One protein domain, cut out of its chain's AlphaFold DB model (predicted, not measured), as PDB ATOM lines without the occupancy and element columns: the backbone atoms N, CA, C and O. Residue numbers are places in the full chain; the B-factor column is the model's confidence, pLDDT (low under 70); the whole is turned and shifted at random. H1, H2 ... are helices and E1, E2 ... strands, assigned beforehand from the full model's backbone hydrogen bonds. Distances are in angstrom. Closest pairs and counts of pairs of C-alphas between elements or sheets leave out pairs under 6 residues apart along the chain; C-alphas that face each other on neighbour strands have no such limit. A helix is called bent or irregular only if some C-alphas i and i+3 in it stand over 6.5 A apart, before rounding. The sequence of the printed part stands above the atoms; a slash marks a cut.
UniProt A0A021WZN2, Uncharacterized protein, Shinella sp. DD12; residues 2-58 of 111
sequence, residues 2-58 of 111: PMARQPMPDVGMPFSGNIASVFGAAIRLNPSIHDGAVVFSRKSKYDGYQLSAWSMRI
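Overview. This is residues 2 to 58 of the 111 residues of an uncharacterized protein of Shinella sp. DD12 (UniProt A0A021WZN2). A two-stranded hairpin, E1 and E2, and one helix, H1, make two arms that the short helix H2 joins at one end, while the unnamed stretch of residues 2 to 18 runs past one side of the gap between them and leads into H1. The loop of residues 42 to 49, at the turn of the hairpin, makes the end of the long axis away from H2. The printed part has 57 residues, with two named helices and two named strands in the order H1, H2, E1, E2; the sheet is antiparallel, and the class is mixed, with under half of the residues in named elements. The whole is compact, with a radius of gyration of the C-alphas of 11.3 A and spans of 33 by 24 by 14 A.

Arrangement. E1, residues 37 to 41, and E2, residues 50 to 56, form an antiparallel hairpin at 155 degrees, with N 37 and O 56 2.8 A apart and N 41 and O 50 2.9 A apart, both within hydrogen-bond range. The closest C-alphas of E2 and H2, residues 31 to 34, are those of Ser 55 and Ile 33, 5.6 A apart. H2 and H1, residues 19 to 29, only just touch, with 3 pairs of C-alphas within 8 A, and only at the corner; the closest are those of Ile 33 and Ile 27, 6.2 A apart. H1 is apart from both E1 and E2. In H1 every O i to N i+4 pair is within hydrogen-bond range; H2 is too short for such a pair, and its 1 O i to N i+3 pair is not within range.

Along the chain. E2 measures 15.1 A from C-alpha 50 to C-alpha 56 at (20.462, -39.570, 5.693), and E1 measures 12.6 A. H1 measures 15.3 A from C-alpha 19 at (14.354, -50.600, -6.466) to C-alpha 29. H2 is irregular: C-alphas 31 and 34 are 7.1 A apart.

Size, cuts and confidence. The two C-alphas farthest apart are those of Pro 31 and Tyr 46, 33.6 A. The printed part has no cut; the links H1 to H2 and H2 to E1 are tight, E1 to E2 is short, and no link is long. The mean pLDDT of the printed part is 93.9, and no printed residue is under 70.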
ATOM      1  N   PRO A   2      19.079 -35.371   8.033       89.69
ATOM      2  CA  PRO A   2      19.166 -35.214   6.578       89.69
ATOM      3  C   PRO A   2      20.441 -34.485   6.145       89.69
ATOM      4  O   PRO A   2      20.845 -33.509   6.775       89.69
ATOM      5  N   MET A   3      21.063 -34.946   5.057       92.12
ATOM      6  CA  MET A   3      22.141 -34.241   4.357       92.12
ATOM      7  C   MET A   3      21.591 -33.779   3.008       92.12
ATOM      8  O   MET A   3      21.695 -34.490   2.014       92.12
ATOM      9  N   ALA A   4      20.921 -32.623   3.002       87.62
ATOM     10  CA  ALA A   4      20.192 -32.134   1.835       87.62
ATOM     11  C   ALA A   4      21.084 -32.079   0.582       87.62
ATOM     12  O   ALA A   4      22.166 -31.489   0.599       87.62
ATOM     13  N   ARG A   5      20.607 -32.685  -0.508       90.69
ATOM     14  CA  ARG A   5      21.235 -32.672  -1.833       90.69
ATOM     15  C   ARG A   5      20.309 -31.979  -2.825       90.69
ATOM     16  O   ARG A   5      19.092 -32.031  -2.674       90.69
ATOM     17  N   GLN A   6      20.889 -31.320  -3.822       90.25
ATOM     18  CA  GLN A   6      20.149 -30.623  -4.873       90.25
ATOM     19  C   GLN A   6      20.676 -31.063  -6.248       90.25
ATOM     20  O   GLN A   6      21.892 -31.011  -6.444       90.25
ATOM     21  N   PRO A   7      19.805 -31.514  -7.173       93.75
ATOM     22  CA  PRO A   7      18.371 -31.776  -6.974       93.75
ATOM     23  C   PRO A   7      18.125 -32.960  -6.021       93.75
ATOM     24  O   PRO A   7      18.929 -33.890  -5.962       93.75
ATOM     25  N   MET A   8      17.023 -32.926  -5.268       93.31
ATOM     26  CA  MET A   8      16.581 -34.055  -4.442       93.31
ATOM     27  C   MET A   8      15.619 -34.924  -5.267       93.31
ATOM     28  O   MET A   8      14.631 -34.381  -5.760       93.31
ATOM     29  N   PRO A   9      15.869 -36.234  -5.437       94.88
ATOM     30  CA  PRO A   9      14.919 -37.124  -6.093       94.88
ATOM     31  C   PRO A   9      13.647 -37.308  -5.268       94.88
ATOM     32  O   PRO A   9      13.654 -37.170  -4.041       94.88
ATOM     33  N   ASP A  10      12.573 -37.692  -5.950       94.44
ATOM     34  CA  ASP A  10      11.285 -37.937  -5.312       94.44
ATOM     35  C   ASP A  10      11.338 -39.089  -4.295       94.44
ATOM     36  O   ASP A  10      12.168 -40.006  -4.356       94.44
ATOM     37  N   VAL A  11      10.403 -39.031  -3.348       95.12
ATOM     38  CA  VAL A  11      10.135 -40.057  -2.332       95.12
ATOM     39  C   VAL A  11       8.717 -40.617  -2.521       95.12
ATOM     40  O   VAL A  11       7.956 -40.152  -3.366       95.12
ATOM     41  N   GLY A  12       8.349 -41.638  -1.750       95.06
ATOM     42  CA  GLY A  12       7.031 -42.285  -1.772       95.06
ATOM     43  C   GLY A  12       6.962 -43.550  -2.628       95.06
ATOM     44  O   GLY A  12       5.959 -44.261  -2.594       95.06
ATOM     45  N   MET A  13       8.030 -43.874  -3.363       94.19
ATOM     46  CA  MET A  13       8.096 -45.111  -4.143       94.19
ATOM     47  C   MET A  13       8.038 -46.345  -3.226       94.19
ATOM     48  O   MET A  13       8.766 -46.385  -2.230       94.19
ATOM     49  N   PRO A  14       7.223 -47.367  -3.543       94.62
ATOM     50  CA  PRO A  14       7.169 -48.597  -2.760       94.62
ATOM     51  C   PRO A  14       8.515 -49.325  -2.723       94.62
ATOM     52  O   PRO A  14       9.203 -49.430  -3.742       94.62
ATOM     53  N   PHE A  15       8.861 -49.896  -1.570       93.31
ATOM     54  CA  PHE A  15       9.951 -50.861  -1.474       93.31
ATOM     55  C   PHE A  15       9.536 -52.142  -2.204       93.31
ATOM     56  O   PHE A  15       8.694 -52.902  -1.724       93.31
ATOM     57  N   SER A  16      10.072 -52.352  -3.405       91.69
ATOM     58  CA  SER A  16       9.686 -53.463  -4.277       91.69
ATOM     59  C   SER A  16      10.849 -53.914  -5.164       91.69
ATOM     60  O   SER A  16      11.931 -53.327  -5.137       91.69
ATOM     61  N   GLY A  17      10.625 -54.931  -6.004       87.00
ATOM     62  CA  GLY A  17      11.638 -55.442  -6.937       87.00
ATOM     63  C   GLY A  17      12.150 -54.423  -7.968       87.00
ATOM     64  O   GLY A  17      13.166 -54.666  -8.610       87.00
ATOM     65  N   ASN A  18      11.501 -53.262  -8.118       89.50
ATOM     66  CA  ASN A  18      11.941 -52.200  -9.028       89.50
ATOM     67  C   ASN A  18      13.018 -51.265  -8.440       89.50
ATOM     68  O   ASN A  18      13.431 -50.316  -9.112       89.50
ATOM     69  N   ILE A  19      13.483 -51.515  -7.212       89.00
ATOM     70  CA  ILE A  19      14.354 -50.600  -6.466       89.00
ATOM     71  C   ILE A  19      15.639 -50.240  -7.220       89.00
ATOM     72  O   ILE A  19      16.036 -49.080  -7.233       89.00
ATOM     73  N   ALA A  20      16.241 -51.186  -7.946       90.44
ATOM     74  CA  ALA A  20      17.442 -50.927  -8.740       90.44
ATOM     75  C   ALA A  20      17.218 -49.843  -9.812       90.44
ATOM     76  O   ALA A  20      18.076 -48.986 -10.025       90.44
ATOM     77  N   SER A  21      16.041 -49.833 -10.448       92.56
ATOM     78  CA  SER A  21      15.670 -48.809 -11.430       92.56
ATOM     79  C   SER A  21      15.486 -47.441 -10.769       92.56
ATOM     80  O   SER A  21      15.997 -46.438 -11.272       92.56
ATOM     81  N   VAL A  22      14.832 -47.411  -9.601       93.06
ATOM     82  CA  VAL A  22      14.623 -46.190  -8.806       93.06
ATOM     83  C   VAL A  22      15.961 -45.573  -8.396       93.06
ATOM     84  O   VAL A  22      16.195 -44.393  -8.650       93.06
ATOM     85  N   PHE A  23      16.877 -46.373  -7.843       93.25
ATOM     86  CA  PHE A  23      18.224 -45.919  -7.490       93.25
ATOM     87  C   PHE A  23      19.006 -45.447  -8.718       93.25
ATOM     88  O   PHE A  23      19.629 -44.389  -8.678       93.25
ATOM     89  N   GLY A  24      18.938 -46.183  -9.830       94.69
ATOM     90  CA  GLY A  24      19.596 -45.786 -11.072       94.69
ATOM     91  C   GLY A  24      19.100 -44.437 -11.600       94.69
ATOM     92  O   GLY A  24      19.905 -43.614 -12.033       94.69
ATOM     93  N   ALA A  25      17.792 -44.179 -11.546       95.00
ATOM     94  CA  ALA A  25      17.217 -42.891 -11.930       95.00
ATOM     95  C   ALA A  25      17.634 -41.765 -10.970       95.00
ATOM     96  O   ALA A  25      18.058 -40.705 -11.428       95.00
ATOM     97  N   ALA A  26      17.583 -42.017  -9.659       95.62
ATOM     98  CA  ALA A  26      17.988 -41.064  -8.628       95.62
ATOM     99  C   ALA A  26      19.466 -40.657  -8.755       95.62
ATOM    100  O   ALA A  26      19.778 -39.471  -8.704       95.62
ATOM    101  N   ILE A  27      20.367 -41.616  -8.992       95.19
ATOM    102  CA  ILE A  27      21.805 -41.365  -9.171       95.19
ATOM    103  C   ILE A  27      22.081 -40.602 -10.473       95.19
ATOM    104  O   ILE A  27      22.929 -39.714 -10.488       95.19
ATOM    105  N   ARG A  28      21.360 -40.899 -11.566       96.75
ATOM    106  CA  ARG A  28      21.474 -40.114 -12.811       96.75
ATOM    107  C   ARG A  28      21.033 -38.664 -12.623       96.75
ATOM    108  O   ARG A  28      21.631 -37.776 -13.221       96.75
ATOM    109  N   LEU A  29      19.995 -38.435 -11.817       96.75
ATOM    110  CA  LEU A  29      19.512 -37.094 -11.487       96.75
ATOM    111  C   LEU A  29      20.490 -36.351 -10.566       96.75
ATOM    112  O   LEU A  29      20.765 -35.173 -10.778       96.75
ATOM    113  N   ASN A  30      21.015 -37.033  -9.547       96.38
ATOM    114  CA  ASN A  30      22.000 -36.488  -8.625       96.38
ATOM    115  C   ASN A  30      23.019 -37.565  -8.206       96.38
ATOM    116  O   ASN A  30      22.716 -38.384  -7.331       96.38
ATOM    117  N   PRO A  31      24.250 -37.533  -8.749       94.19
ATOM    118  CA  PRO A  31      25.277 -38.523  -8.433       94.19
ATOM    119  C   PRO A  31      25.642 -38.603  -6.947       94.19
ATOM    120  O   PRO A  31      26.062 -39.653  -6.480       94.19
ATOM    121  N   SER A  32      25.452 -37.528  -6.175       94.00
ATOM    122  CA  SER A  32      25.780 -37.494  -4.745       94.00
ATOM    123  C   SER A  32      24.660 -38.011  -3.836       94.00
ATOM    124  O   SER A  32      24.831 -38.021  -2.617       94.00
ATOM    125  N   ILE A  33      23.509 -38.437  -4.375       93.88
ATOM    126  CA  ILE A  33      22.355 -38.833  -3.551       93.88
ATOM    127  C   ILE A  33      22.604 -40.097  -2.711       93.88
ATOM    128  O   ILE A  33      22.001 -40.287  -1.653       93.88
ATOM    129  N   HIS A  34      23.531 -40.945  -3.153       88.06
ATOM    130  CA  HIS A  34      23.910 -42.164  -2.445       88.06
ATOM    131  C   HIS A  34      24.798 -41.900  -1.215       88.06
ATOM    132  O   HIS A  34      25.127 -42.834  -0.490       88.06
ATOM    133  N   ASP A  35      25.278 -40.667  -1.007       91.06
ATOM    134  CA  ASP A  35      26.155 -40.330   0.115       91.06
ATOM    135  C   ASP A  35      25.324 -40.135   1.387       91.06
ATOM    136  O   ASP A  35      24.862 -39.033   1.706       91.06
ATOM    137  N   GLY A  36      25.079 -41.259   2.060       92.75
ATOM    138  CA  GLY A  36      24.253 -41.406   3.251       92.75
ATOM    139  C   GLY A  36      23.337 -42.626   3.160       92.75
ATOM    140  O   GLY A  36      23.325 -43.359   2.174       92.75
ATOM    141  N   ALA A  37      22.543 -42.844   4.200       95.12
ATOM    142  CA  ALA A  37      21.528 -43.885   4.222       95.12
ATOM    143  C   ALA A  37      20.293 -43.483   3.407       95.12
ATOM    144  O   ALA A  37      19.878 -42.320   3.395       95.12
ATOM    145  N   VAL A  38      19.674 -44.477   2.782       95.50
ATOM    146  CA  VAL A  38      18.343 -44.367   2.185       95.50
ATOM    147  C   VAL A  38      17.355 -45.007   3.145       95.50
ATOM    148  O   VAL A  38      17.611 -46.094   3.661       95.50
ATOM    149  N   VAL A  39      16.252 -44.318   3.420       96.00
ATOM    150  CA  VAL A  39      15.284 -44.743   4.431       96.00
ATOM    151  C   VAL A  39      14.006 -45.188   3.754       96.00
ATOM    152  O   VAL A  39      13.444 -44.471   2.925       96.00
ATOM    153  N   PHE A  40      13.541 -46.361   4.160       96.69
ATOM    154  CA  PHE A  40      12.222 -46.870   3.845       96.69
ATOM    155  C   PHE A  40      11.416 -46.936   5.139       96.69
ATOM    156  O   PHE A  40      11.906 -47.437   6.148       96.69
ATOM    157  N   SER A  41      10.194 -46.415   5.130       97.12
ATOM    158  CA  SER A  41       9.314 -46.431   6.299       97.12
ATOM    159  C   SER A  41       7.897 -46.848   5.928       97.12
ATOM    160  O   SER A  41       7.487 -46.790   4.770       97.12
ATOM    161  N   ARG A  42       7.150 -47.295   6.933       96.44
ATOM    162  CA  ARG A  42       5.736 -47.670   6.849       96.44
ATOM    163  C   ARG A  42       4.970 -46.953   7.956       96.44
ATOM    164  O   ARG A  42       5.553 -46.608   8.981       96.44
ATOM    165  N   LYS A  43       3.675 -46.708   7.749       94.25
ATOM    166  CA  LYS A  43       2.824 -46.031   8.745       94.25
ATOM    167  C   LYS A  43       2.353 -46.986   9.840       94.25
ATOM    168  O   LYS A  43       2.244 -46.588  10.995       94.25
ATOM    169  N   SER A  44       2.094 -48.239   9.482       94.81
ATOM    170  CA  SER A  44       1.711 -49.305  10.402       94.81
ATOM    171  C   SER A  44       2.352 -50.633  10.002       94.81
ATOM    172  O   SER A  44       2.883 -50.779   8.902       94.81
ATOM    173  N   LYS A  45       2.248 -51.641  10.876       92.12
ATOM    174  CA  LYS A  45       2.745 -52.999  10.597       92.12
ATOM    175  C   LYS A  45       2.046 -53.700   9.423       92.12
ATOM    176  O   LYS A  45       2.561 -54.706   8.947       92.12
ATOM    177  N   TYR A  46       0.888 -53.196   8.993       94.38
ATOM    178  CA  TYR A  46       0.101 -53.748   7.888       94.38
ATOM    179  C   TYR A  46       0.386 -53.055   6.550       94.38
ATOM    180  O   TYR A  46      -0.028 -53.555   5.507       94.38
ATOM    181  N   ASP A  47       1.090 -51.920   6.573       95.56
ATOM    182  CA  ASP A  47       1.433 -51.172   5.369       95.56
ATOM    183  C   ASP A  47       2.751 -51.661   4.763       95.56
ATOM    184  O   ASP A  47       3.674 -52.087   5.464       95.56
ATOM    185  N   GLY A  48       2.860 -51.533   3.441       95.81
ATOM    186  CA  GLY A  48       4.128 -51.698   2.740       95.81
ATOM    187  C   GLY A  48       5.097 -50.556   3.048       95.81
ATOM    188  O   GLY A  48       4.689 -49.425   3.327       95.81
ATOM    189  N   TYR A  49       6.394 -50.842   2.962       97.19
ATOM    190  CA  TYR A  49       7.415 -49.809   3.083       97.19
ATOM    191  C   TYR A  49       7.440 -48.910   1.848       97.19
ATOM    192  O   TYR A  49       7.271 -49.366   0.715       97.19
ATOM    193  N   GLN A  50       7.719 -47.633   2.071       97.12
ATOM    194  CA  GLN A  50       7.918 -46.631   1.037       97.12
ATOM    195  C   GLN A  50       9.220 -45.890   1.293       97.12
ATOM    196  O   GLN A  50       9.578 -45.617   2.438       97.12
ATOM    197  N   LEU A  51       9.921 -45.554   0.216       96.44
ATOM    198  CA  LEU A  51      11.069 -44.665   0.248       96.44
ATOM    199  C   LEU A  51      10.642 -43.344   0.887       96.44
ATOM    200  O   LEU A  51       9.753 -42.680   0.366       96.44
ATOM    201  N   SER A  52      11.254 -42.955   1.996       96.38
ATOM    202  CA  SER A  52      10.857 -41.766   2.753       96.38
ATOM    203  C   SER A  52      11.959 -40.725   2.874       96.38
ATOM    204  O   SER A  52      11.652 -39.553   3.089       96.38
ATOM    205  N   ALA A  53      13.225 -41.110   2.699       95.94
ATOM    206  CA  ALA A  53      14.326 -40.159   2.678       95.94
ATOM    207  C   ALA A  53      15.556 -40.676   1.924       95.94
ATOM    208  O   ALA A  53      15.851 -41.873   1.910       95.94
ATOM    209  N   TRP A  54      16.315 -39.727   1.382       96.25
ATOM    210  CA  TRP A  54      17.621 -39.923   0.760       96.25
ATOM    211  C   TRP A  54      18.729 -39.264   1.590       96.25
ATOM    212  O   TRP A  54      18.461 -38.342   2.363       96.25
ATOM    213  N   SER A  55      19.977 -39.699   1.390       95.44
ATOM    214  CA  SER A  55      21.183 -39.069   1.958       95.44
ATOM    215  C   SER A  55      21.083 -38.768   3.462       95.44
ATOM    216  O   SER A  55      21.394 -37.672   3.934       95.44
ATOM    217  N   MET A  56      20.620 -39.733   4.251       95.75
ATOM    218  CA  MET A  56      20.462 -39.570   5.693       95.75
ATOM    219  C   MET A  56      21.753 -39.928   6.424       95.75
ATOM    220  O   MET A  56      22.301 -41.016   6.271       95.75
ATOM    221  N   ARG A  57      22.229 -39.042   7.295       94.31
ATOM    222  CA  ARG A  57      23.248 -39.398   8.281       94.31
ATOM    223  C   ARG A  57      22.610 -40.259   9.364       94.31
ATOM    224  O   ARG A  57      21.669 -39.804  10.029       94.31
ATOM    225  N   ILE A  58      23.151 -41.460   9.545       93.00
ATOM    226  CA  ILE A  58      22.809 -42.335  10.663       93.00
ATOM    227  C   ILE A  58      23.411 -41.740  11.935       93.00
ATOM    228  O   ILE A  58      24.595 -41.416  11.984       93.00
TER     229      ILE A  58